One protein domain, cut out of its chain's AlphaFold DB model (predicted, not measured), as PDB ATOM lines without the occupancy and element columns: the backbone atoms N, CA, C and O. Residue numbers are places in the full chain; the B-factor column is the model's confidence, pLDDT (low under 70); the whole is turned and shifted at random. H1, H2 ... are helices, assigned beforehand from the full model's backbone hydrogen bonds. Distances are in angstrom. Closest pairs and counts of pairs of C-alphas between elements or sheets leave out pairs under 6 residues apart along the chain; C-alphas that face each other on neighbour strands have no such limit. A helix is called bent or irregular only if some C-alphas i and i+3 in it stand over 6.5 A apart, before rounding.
ATOM      1  N   ILE A  92      10.951  27.317  -1.334       54.94
ATOM      2  CA  ILE A  92       9.623  26.984  -1.840       54.94
ATOM      3  C   ILE A  92       9.876  26.646  -3.293       54.94
ATOM      4  O   ILE A  92       9.757  27.479  -4.190       54.94
ATOM      5  N   ASP A  93      10.330  25.414  -3.489       64.88
ATOM      6  CA  ASP A  93      10.539  24.833  -4.793       64.88
ATOM      7  C   ASP A  93       9.147  24.710  -5.417       64.88
ATOM      8  O   ASP A  93       8.415  23.748  -5.200       64.88
ATOM      9  N   TRP A  94       8.697  25.769  -6.094       67.56
ATOM     10  CA  TRP A  94       7.349  25.852  -6.666       67.56
ATOM     11  C   TRP A  94       7.105  24.680  -7.621       67.56
ATOM     12  O   TRP A  94       5.990  24.177  -7.733       67.56
ATOM     13  N   PHE A  95       8.190  24.176  -8.215       71.31
ATOM     14  CA  PHE A  95       8.226  22.922  -8.946       71.31
ATOM     15  C   PHE A  95       7.767  21.734  -8.105       71.31
ATOM     16  O   PHE A  95       6.919  20.992  -8.573       71.31
ATOM     17  N   MET A  96       8.230  21.571  -6.867       75.75
ATOM     18  CA  MET A  96       7.789  20.495  -5.970       75.75
ATOM     19  C   MET A  96       6.283  20.567  -5.696       75.75
ATOM     20  O   MET A  96       5.598  19.546  -5.754       75.75
ATOM     21  N   THR A  97       5.748  21.768  -5.457       79.94
ATOM     22  CA  THR A  97       4.310  21.969  -5.226       79.94
ATOM     23  C   THR A  97       3.491  21.663  -6.479       79.94
ATOM     24  O   THR A  97       2.525  20.904  -6.412       79.94
ATOM     25  N   VAL A  98       3.888  22.198  -7.638       84.12
ATOM     26  CA  VAL A  98       3.216  21.940  -8.922       84.12
ATOM     27  C   VAL A  98       3.273  20.456  -9.273       84.12
ATOM     28  O   VAL A  98       2.253  19.865  -9.620       84.12
ATOM     29  N   PHE A  99       4.437  19.828  -9.132       82.69
ATOM     30  CA  PHE A  99       4.623  18.416  -9.445       82.69
ATOM     31  C   PHE A  99       3.827  17.519  -8.489       82.69
ATOM     32  O   PHE A  99       3.199  16.558  -8.927       82.69
ATOM     33  N   GLY A 100       3.765  17.876  -7.201       83.19
ATOM     34  CA  GLY A 100       2.913  17.210  -6.218       83.19
ATOM     35  C   GLY A 100       1.425  17.287  -6.574       83.19
ATOM     36  O   GLY A 100       0.728  16.274  -6.509       83.19
ATOM     37  N   ILE A 101       0.944  18.453  -7.024       88.12
ATOM     38  CA  ILE A 101      -0.442  18.631  -7.491       88.12
ATOM     39  C   ILE A 101      -0.708  17.779  -8.737       88.12
ATOM     40  O   ILE A 101      -1.725  17.090  -8.794       88.12
ATOM     41  N   VAL A 102       0.200  17.778  -9.716       86.69
ATOM     42  CA  VAL A 102       0.059  16.971 -10.939       86.69
ATOM     43  C   VAL A 102      -0.008  15.480 -10.609       86.69
ATOM     44  O   VAL A 102      -0.911  14.795 -11.088       86.69
ATOM     45  N   ILE A 103       0.881  14.979  -9.742       84.88
ATOM     46  CA  ILE A 103       0.852  13.581  -9.284       84.88
ATOM     47  C   ILE A 103      -0.490  13.259  -8.618       84.88
ATOM     48  O   ILE A 103      -1.089  12.226  -8.923       84.88
ATOM     49  N   LEU A 104      -0.984  14.139  -7.741       88.00
ATOM     50  CA  LEU A 104      -2.259  13.945  -7.049       88.00
ATOM     51  C   LEU A 104      -3.433  13.871  -8.037       88.00
ATOM     52  O   LEU A 104      -4.263  12.969  -7.938       88.00
ATOM     53  N   VAL A 105      -3.482  14.776  -9.017       91.06
ATOM     54  CA  VAL A 105      -4.522  14.792 -10.058       91.06
ATOM     55  C   VAL A 105      -4.467  13.520 -10.905       91.06
ATOM     56  O   VAL A 105      -5.500  12.881 -11.108       91.06
ATOM     57  N   CYS A 106      -3.279  13.102 -11.349       84.62
ATOM     58  CA  CYS A 106      -3.104  11.861 -12.107       84.62
ATOM     59  C   CYS A 106      -3.516  10.624 -11.296       84.62
ATOM     60  O   CYS A 106      -4.129   9.702 -11.842       84.62
ATOM     61  N   PHE A 107      -3.219  10.603  -9.994       84.50
ATOM     62  CA  PHE A 107      -3.619   9.520  -9.101       84.50
ATOM     63  C   PHE A 107      -5.144   9.429  -8.977       84.50
ATOM     64  O   PHE A 107      -5.715   8.370  -9.234       84.50
ATOM     65  N   VAL A 108      -5.810  10.546  -8.668       88.75
ATOM     66  CA  VAL A 108      -7.277  10.610  -8.568       88.75
ATOM     67  C   VAL A 108      -7.930  10.205  -9.890       88.75
ATOM     68  O   VAL A 108      -8.836   9.372  -9.892       88.75
ATOM     69  N   TYR A 109      -7.434  10.719 -11.019       86.06
ATOM     70  CA  TYR A 109      -7.922  10.352 -12.349       86.06
ATOM     71  C   TYR A 109      -7.819   8.842 -12.607       86.06
ATOM     72  O   TYR A 109      -8.785   8.214 -13.043       86.06
ATOM     73  N   THR A 110      -6.679   8.232 -12.274       81.38
ATOM     74  CA  THR A 110      -6.460   6.788 -12.454       81.38
ATOM     75  C   THR A 110      -7.411   5.954 -11.594       81.38
ATOM     76  O   THR A 110      -7.943   4.953 -12.072       81.38
ATOM     77  N   VAL A 111      -7.664   6.366 -10.346       84.06
ATOM     78  CA  VAL A 111      -8.623   5.690  -9.457       84.06
ATOM     79  C   VAL A 111     -10.032   5.745 -10.046       84.06
ATOM     80  O   VAL A 111     -10.672   4.704 -10.169       84.06
ATOM     81  N   VAL A 112     -10.487   6.923 -10.483       86.44
ATOM     82  CA  VAL A 112     -11.825   7.105 -11.070       86.44
ATOM     83  C   VAL A 112     -12.012   6.214 -12.299       86.44
ATOM     84  O   VAL A 112     -12.968   5.435 -12.347       86.44
ATOM     85  N   ILE A 113     -11.069   6.254 -13.247       83.50
ATOM     86  CA  ILE A 113     -11.105   5.414 -14.453       83.50
ATOM     87  C   ILE A 113     -11.084   3.925 -14.095       83.50
ATOM     88  O   ILE A 113     -11.817   3.148 -14.697       83.50
ATOM     89  N   SER A 114     -10.306   3.514 -13.092       75.62
ATOM     90  CA  SER A 114     -10.250   2.109 -12.681       75.62
ATOM     91  C   SER A 114     -11.528   1.622 -11.992       75.62
ATOM     92  O   SER A 114     -11.805   0.427 -12.041       75.62
ATOM     93  N   THR A 115     -12.275   2.501 -11.316       80.12
ATOM     94  CA  THR A 115     -13.519   2.129 -10.616       80.12
ATOM     95  C   THR A 115     -14.767   2.215 -11.488       80.12
ATOM     96  O   THR A 115     -15.708   1.460 -11.269       80.12
ATOM     97  N   MET A 116     -14.792   3.135 -12.456       80.50
ATOM     98  CA  MET A 116     -15.980   3.418 -13.273       80.50
ATOM     99  C   MET A 116     -15.820   2.998 -14.737       80.50
ATOM    100  O   MET A 116     -16.808   2.928 -15.464       80.50
ATOM    101  N   GLY A 117     -14.593   2.738 -15.188       75.44
ATOM    102  CA  GLY A 117     -14.292   2.321 -16.552       75.44
ATOM    103  C   GLY A 117     -14.280   0.805 -16.714       75.44
ATOM    104  O   GLY A 117     -13.845   0.059 -15.839       75.44
ATOM    105  N   THR A 118     -14.718   0.338 -17.878       77.06
ATOM    106  CA  THR A 118     -14.567  -1.054 -18.309       77.06
ATOM    107  C   THR A 118     -13.289  -1.205 -19.124       77.06
ATOM    108  O   THR A 118     -13.161  -0.595 -20.185       77.06
ATOM    109  N   ILE A 119     -12.349  -2.021 -18.642       75.50
ATOM    110  CA  ILE A 119     -11.099  -2.330 -19.350       75.50
ATOM    111  C   ILE A 119     -11.322  -3.591 -20.201       75.50
ATOM    112  O   ILE A 119     -11.703  -4.622 -19.638       75.50
ATOM    113  N   PRO A 120     -11.084  -3.541 -21.524       81.56
ATOM    114  CA  PRO A 120     -11.130  -4.718 -22.389       81.56
ATOM    115  C   PRO A 120     -10.202  -5.839 -21.888       81.56
ATOM    116  O   PRO A 120      -9.078  -5.585 -21.452       81.56
ATOM    117  N   LEU A 121     -10.682  -7.088 -21.906       78.88
ATOM    118  CA  LEU A 121      -9.969  -8.247 -21.339       78.88
ATOM    119  C   LEU A 121      -8.625  -8.522 -22.026       78.88
ATOM    120  O   LEU A 121      -7.672  -8.920 -21.362       78.88
ATOM    121  N   ASP A 122      -8.558  -8.273 -23.328       85.94
ATOM    122  CA  ASP A 122      -7.375  -8.381 -24.182       85.94
ATOM    123  C   ASP A 122      -6.277  -7.368 -23.823       85.94
ATOM    124  O   ASP A 122      -5.098  -7.636 -24.034       85.94
ATOM    125  N   MET A 123      -6.639  -6.230 -23.224       83.69
ATOM    126  CA  MET A 123      -5.699  -5.161 -22.860       83.69
ATOM    127  C   MET A 123      -5.390  -5.099 -21.360       83.69
ATOM    128  O   MET A 123      -4.656  -4.218 -20.904       83.69
ATOM    129  N   ARG A 124      -5.938  -6.027 -20.565       81.94
ATOM    130  CA  ARG A 124      -5.854  -5.977 -19.100       81.94
ATOM    131  C   ARG A 124      -4.417  -6.053 -18.584       81.94
ATOM    132  O   ARG A 124      -4.083  -5.358 -17.629       81.94
ATOM    133  N   GLU A 125      -3.586  -6.887 -19.199       86.19
ATOM    134  CA  GLU A 125      -2.188  -7.086 -18.800       86.19
ATOM    135  C   GLU A 125      -1.354  -5.825 -19.051       86.19
ATOM    136  O   GLU A 125      -0.794  -5.262 -18.111       86.19
ATOM    137  N   ILE A 126      -1.426  -5.280 -20.270       87.50
ATOM    138  CA  ILE A 126      -0.777  -4.016 -20.655       87.50
ATOM    139  C   ILE A 126      -1.209  -2.872 -19.725       87.50
ATOM    140  O   ILE A 126      -0.393  -2.049 -19.303       87.50
ATOM    141  N   PHE A 127      -2.491  -2.819 -19.354       83.25
ATOM    142  CA  PHE A 127      -3.006  -1.801 -18.440       83.25
ATOM    143  C   PHE A 127      -2.463  -1.939 -17.005       83.25
ATOM    144  O   PHE A 127      -2.243  -0.941 -16.317       83.25
ATOM    145  N   ILE A 128      -2.255  -3.165 -16.516       84.75
ATOM    146  CA  ILE A 128      -1.693  -3.400 -15.180       84.75
ATOM    147  C   ILE A 128      -0.196  -3.064 -15.158       84.75
ATOM    148  O   ILE A 128       0.249  -2.367 -14.243       84.75
ATOM    149  N   GLU A 129       0.561  -3.505 -16.163       89.75
ATOM    150  CA  GLU A 129       2.009  -3.279 -16.249       89.75
ATOM    151  C   GLU A 129       2.361  -1.803 -16.446       89.75
ATOM    152  O   GLU A 129       3.209  -1.262 -15.736       89.75
ATOM    153  N   SER A 130       1.657  -1.109 -17.345       84.19
ATOM    154  CA  SER A 130       1.868   0.328 -17.566       84.19
ATOM    155  C   SER A 130       1.611   1.154 -16.301       84.19
ATOM    156  O   SER A 130       2.391   2.052 -15.978       84.19
ATOM    157  N   ARG A 131       0.581   0.819 -15.510       83.50
ATOM    158  CA  ARG A 131       0.349   1.464 -14.205       83.50
ATOM    159  C   ARG A 131       1.442   1.163 -13.188       83.50
ATOM    160  O   ARG A 131       1.772   2.043 -12.394       83.50
ATOM    161  N   ALA A 132       1.976  -0.057 -13.179       85.56
ATOM    162  CA  ALA A 132       3.089  -0.407 -12.303       85.56
ATOM    163  C   ALA A 132       4.324   0.449 -12.624       85.56
ATOM    164  O   ALA A 132       4.872   1.068 -11.716       85.56
ATOM    165  N   ALA A 133       4.671   0.600 -13.907       88.31
ATOM    166  CA  ALA A 133       5.779   1.453 -14.335       88.31
ATOM    167  C   ALA A 133       5.582   2.928 -13.931       88.31
ATOM    168  O   ALA A 133       6.493   3.554 -13.392       88.31
ATOM    169  N   VAL A 134       4.377   3.481 -14.126       84.81
ATOM    170  CA  VAL A 134       4.065   4.863 -13.713       84.81
ATOM    171  C   VAL A 134       4.188   5.032 -12.196       84.81
ATOM    172  O   VAL A 134       4.775   6.012 -11.738       84.81
ATOM    173  N   ARG A 135       3.684   4.077 -11.403       85.00
ATOM    174  CA  ARG A 135       3.822   4.098  -9.937       85.00
ATOM    175  C   ARG A 135       5.291   4.136  -9.518       85.00
ATOM    176  O   ARG A 135       5.641   4.907  -8.627       85.00
ATOM    177  N   ASP A 136       6.139   3.338 -10.153       88.06
ATOM    178  CA  ASP A 136       7.550   3.233  -9.778       88.06
ATOM    179  C   ASP A 136       8.317   4.532 -10.107       88.06
ATOM    180  O   ASP A 136       9.132   4.992  -9.303       88.06
ATOM    181  N   ILE A 137       7.975   5.207 -11.214       86.06
ATOM    182  CA  ILE A 137       8.491   6.549 -11.546       86.06
ATOM    183  C   ILE A 137       8.057   7.582 -10.496       86.06
ATOM    184  O   ILE A 137       8.882   8.360 -10.015       86.06
ATOM    185  N   VAL A 138       6.778   7.584 -10.102       83.81
ATOM    186  CA  VAL A 138       6.261   8.508  -9.076       83.81
ATOM    187  C   VAL A 138       6.982   8.309  -7.741       83.81
ATOM    188  O   VAL A 138       7.366   9.291  -7.105       83.81
ATOM    189  N   LEU A 139       7.221   7.059  -7.335       84.62
ATOM    190  CA  LEU A 139       7.973   6.744  -6.119       84.62
ATOM    191  C   LEU A 139       9.423   7.237  -6.191       84.62
ATOM    192  O   LEU A 139       9.914   7.796  -5.212       84.62
ATOM    193  N   ALA A 140      10.093   7.088  -7.336       83.56
ATOM    194  CA  ALA A 140      11.454   7.590  -7.529       83.56
ATOM    195  C   ALA A 140      11.526   9.124  -7.410       83.56
ATOM    196  O   ALA A 140      12.413   9.658  -6.742       83.56
ATOM    197  N   ILE A 141      10.559   9.837  -7.994       80.19
ATOM    198  CA  ILE A 141      10.473  11.302  -7.912       80.19
ATOM    199  C   ILE A 141      10.180  11.746  -6.475       80.19
ATOM    200  O   ILE A 141      10.852  12.636  -5.951       80.19
ATOM    201  N   ALA A 142       9.225  11.099  -5.804       78.62
ATOM    202  CA  ALA A 142       8.925  11.378  -4.405       78.62
ATOM    203  C   ALA A 142      10.154  11.140  -3.510       78.62
ATOM    204  O   ALA A 142      10.477  11.983  -2.675       78.62
ATOM    205  N   ALA A 143      10.891  10.046  -3.720       80.88
ATOM    206  CA  ALA A 143      12.124   9.755  -2.991       80.88
ATOM    207  C   ALA A 143      13.223  10.802  -3.244       80.88
ATOM    208  O   ALA A 143      13.930  11.176  -2.312       80.88
ATOM    209  N   TYR A 144      13.349  11.323  -4.466       77.56
ATOM    210  CA  TYR A 144      14.315  12.376  -4.782       77.56
ATOM    211  C   TYR A 144      14.005  13.681  -4.034       77.56
ATOM    212  O   TYR A 144      14.864  14.207  -3.324       77.56
ATOM    213  N   TYR A 145      12.766  14.172  -4.138       73.31
ATOM    214  CA  TYR A 145      12.379  15.462  -3.561       73.31
ATOM    215  C   TYR A 145      12.173  15.408  -2.039       73.31
ATOM    216  O   TYR A 145      12.638  16.294  -1.319       73.31
ATOM    217  N   TRP A 146      11.526  14.365  -1.512       73.50
ATOM    218  CA  TRP A 146      11.253  14.237  -0.074       73.50
ATOM    219  C   TRP A 146      12.308  13.434   0.696       73.50
ATOM    220  O   TRP A 146      12.498  13.686   1.886       73.50
ATOM    221  N   GLY A 147      13.024  12.511   0.048       67.81
ATOM    222  CA  GLY A 147      14.071  11.714   0.697       67.81
ATOM    223  C   GLY A 147      15.373  12.489   0.909       67.81
ATOM    224  O   GLY A 147      15.957  12.417   1.991       67.81
ATOM    225  N   SER A 148      15.810  13.294  -0.067       60.41
ATOM    226  CA  SER A 148      17.022  14.122   0.077       60.41
ATOM    227  C   SER A 148      16.830  15.285   1.067       60.41
ATOM    228  O   SER A 148      17.719  15.576   1.872       60.41
ATOM    229  N   SER A 149      15.630  15.874   1.093       55.66
ATOM    230  CA  SER A 149      15.261  16.999   1.963       55.66
ATOM    231  C   SER A 149      15.233  16.655   3.460       55.66
ATOM    232  O   SER A 149      15.329  17.547   4.302       55.66
ATOM    233  N   ALA A 150      15.074  15.385   3.842       56.03
ATOM    234  CA  ALA A 150      15.168  14.974   5.247       56.03
ATOM    235  C   ALA A 150      16.631  14.920   5.733       56.03
ATOM    236  O   ALA A 150      16.931  15.316   6.859       56.03
ATOM    237  N   GLY A 151      17.553  14.486   4.866       58.00
ATOM    238  CA  GLY A 151      18.969  14.323   5.200       58.00
ATOM    239  C   GLY A 151      19.723  15.643   5.386       58.00
ATOM    240  O   GLY A 151      20.541  15.751   6.302       58.00
ATOM    241  N   SER A 152      19.439  16.662   4.564       56.72
ATOM    242  CA  SER A 152      20.077  17.983   4.691       56.72
ATOM    243  C   SER A 152      19.632  18.716   5.961       56.72
ATOM    244  O   SER A 152      20.481  19.154   6.734       56.72
ATOM    245  N   ARG A 153      18.321  18.738   6.246       58.28
ATOM    246  CA  ARG A 153      17.746  19.372   7.447       58.28
ATOM    247  C   ARG A 153      18.276  18.770   8.749       58.28
ATOM    248  O   ARG A 153      18.610  19.502   9.675       58.28
ATOM    249  N   MET A 154      18.433  17.446   8.808       58.09
ATOM    250  CA  MET A 154      19.052  16.774   9.960       58.09
ATOM    251  C   MET A 154      20.528  17.147  10.148       58.09
ATOM    252  O   MET A 154      20.995  17.245  11.281       58.09
ATOM    253  N   LYS A 155      21.275  17.331   9.053       60.22
ATOM    254  CA  LYS A 155      22.700  17.680   9.105       60.22
ATOM    255  C   LYS A 155      22.917  19.115   9.589       60.22
ATOM    256  O   LYS A 155      23.867  19.351  10.329       60.22
ATOM    257  N   GLU A 156      22.034  20.035   9.212       60.97
ATOM    258  CA  GLU A 156      22.051  21.421   9.691       60.97
ATOM    259  C   GLU A 156      21.643  21.513  11.167       60.97
ATOM    260  O   GLU A 156      22.405  22.053  11.963       60.97
ATOM    261  N   MET A 157      20.566  20.833  11.585       58.09
ATOM    262  CA  MET A 157      20.176  20.754  13.005       58.09
ATOM    263  C   MET A 157      21.298  20.224  13.908       58.09
ATOM    264  O   MET A 157      21.488  20.696  15.024       58.09
ATOM    265  N   LYS A 158      22.058  19.229  13.435       60.72
ATOM    266  CA  LYS A 158      23.167  18.643  14.202       60.72
ATOM    267  C   LYS A 158      24.367  19.586  14.330       60.72
ATOM    268  O   LYS A 158      25.150  19.432  15.261       60.72
ATOM    269  N   LYS A 159      24.520  20.526  13.395       62.72
ATOM    270  CA  LYS A 159      25.559  21.559  13.422       62.72
ATOM    271  C   LYS A 159      25.198  22.676  14.406       62.72
ATOM    272  O   LYS A 159      26.081  23.142  15.112       62.72
ATOM    273  N   ASP A 160      23.917  23.027  14.501       58.22
ATOM    274  CA  ASP A 160      23.429  24.072  15.414       58.22
ATOM    275  C   ASP A 160      23.335  23.601  16.877       58.22
ATOM    276  O   ASP A 160      23.438  24.402  17.799       58.22
ATOM    277  N   LEU A 161      23.183  22.292  17.106       61.56
ATOM    278  CA  LEU A 161      23.139  21.682  18.446       61.56
ATOM    279  C   LEU A 161      24.520  21.269  18.992       61.56
ATOM    280  O   LEU A 161      24.590  20.658  20.059       61.56
ATOM    281  N   GLY A 162      25.610  21.536  18.266       56.84
ATOM    282  CA  GLY A 162      26.937  20.989  18.566       56.84
ATOM    283  C   GLY A 162      28.119  21.896  18.226       56.84
ATOM    284  O   GLY A 162      29.161  21.378  17.824       56.84
TER     285      GLY A 162
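What this domain is: This is residues 92 to 162 of the 163 residues of an uncharacterized protein of Cyclobacteriaceae bacterium (UniProt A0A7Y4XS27). One very long helix, H2, makes the length of a rod, and after a tight turn the shorter H1 runs back along part of it, the two loosely paired and coming closest at Met 96 and Tyr 145, far from the turn, while the end at the turn is open. Residues 147 to 160 of H2 stick out beyond H1 as an arm, and at the turn residues 111 to 116 of H1 and 121 to 126 of H2 also stand free. The printed part has 71 residues with two named helices, H1 then H2, and no named strand; it is all helix. It is extended, with a radius of gyration of the C-alphas of 18.0 A and spans of 62 by 21 by 16 A.

Where its parts are: H2, residues 121 to 160, runs 59.3 A from C-alpha 121 at (-9.969, -8.247, -21.339) to C-alpha 160 at (23.429, 24.072, 15.414). It is irregular: C-alphas 122 and 125 are 7.6 A apart. H1, residues 94 to 116, runs 33.0 A from C-alpha 94 at (7.349, 25.852, -6.666).

How they stand to each other: H1 and H2 are close but not clearly touching; their closest C-alphas, of Met 96 and Tyr 145, are 7.2 A apart. They run opposite ways at a shallow tilt of 30 degrees. Every O i to N i+4 pair is within hydrogen-bond range in H1, and 29 of 36 are in H2.

The domain as a whole: The C-alphas farthest apart, of Asp 122 and Gly 162, are 62.2 A apart. The printed part has no cut, and the link from H1 to H2 is tight. Residues 92 to 94 and 147 to 162 have pLDDT under 70.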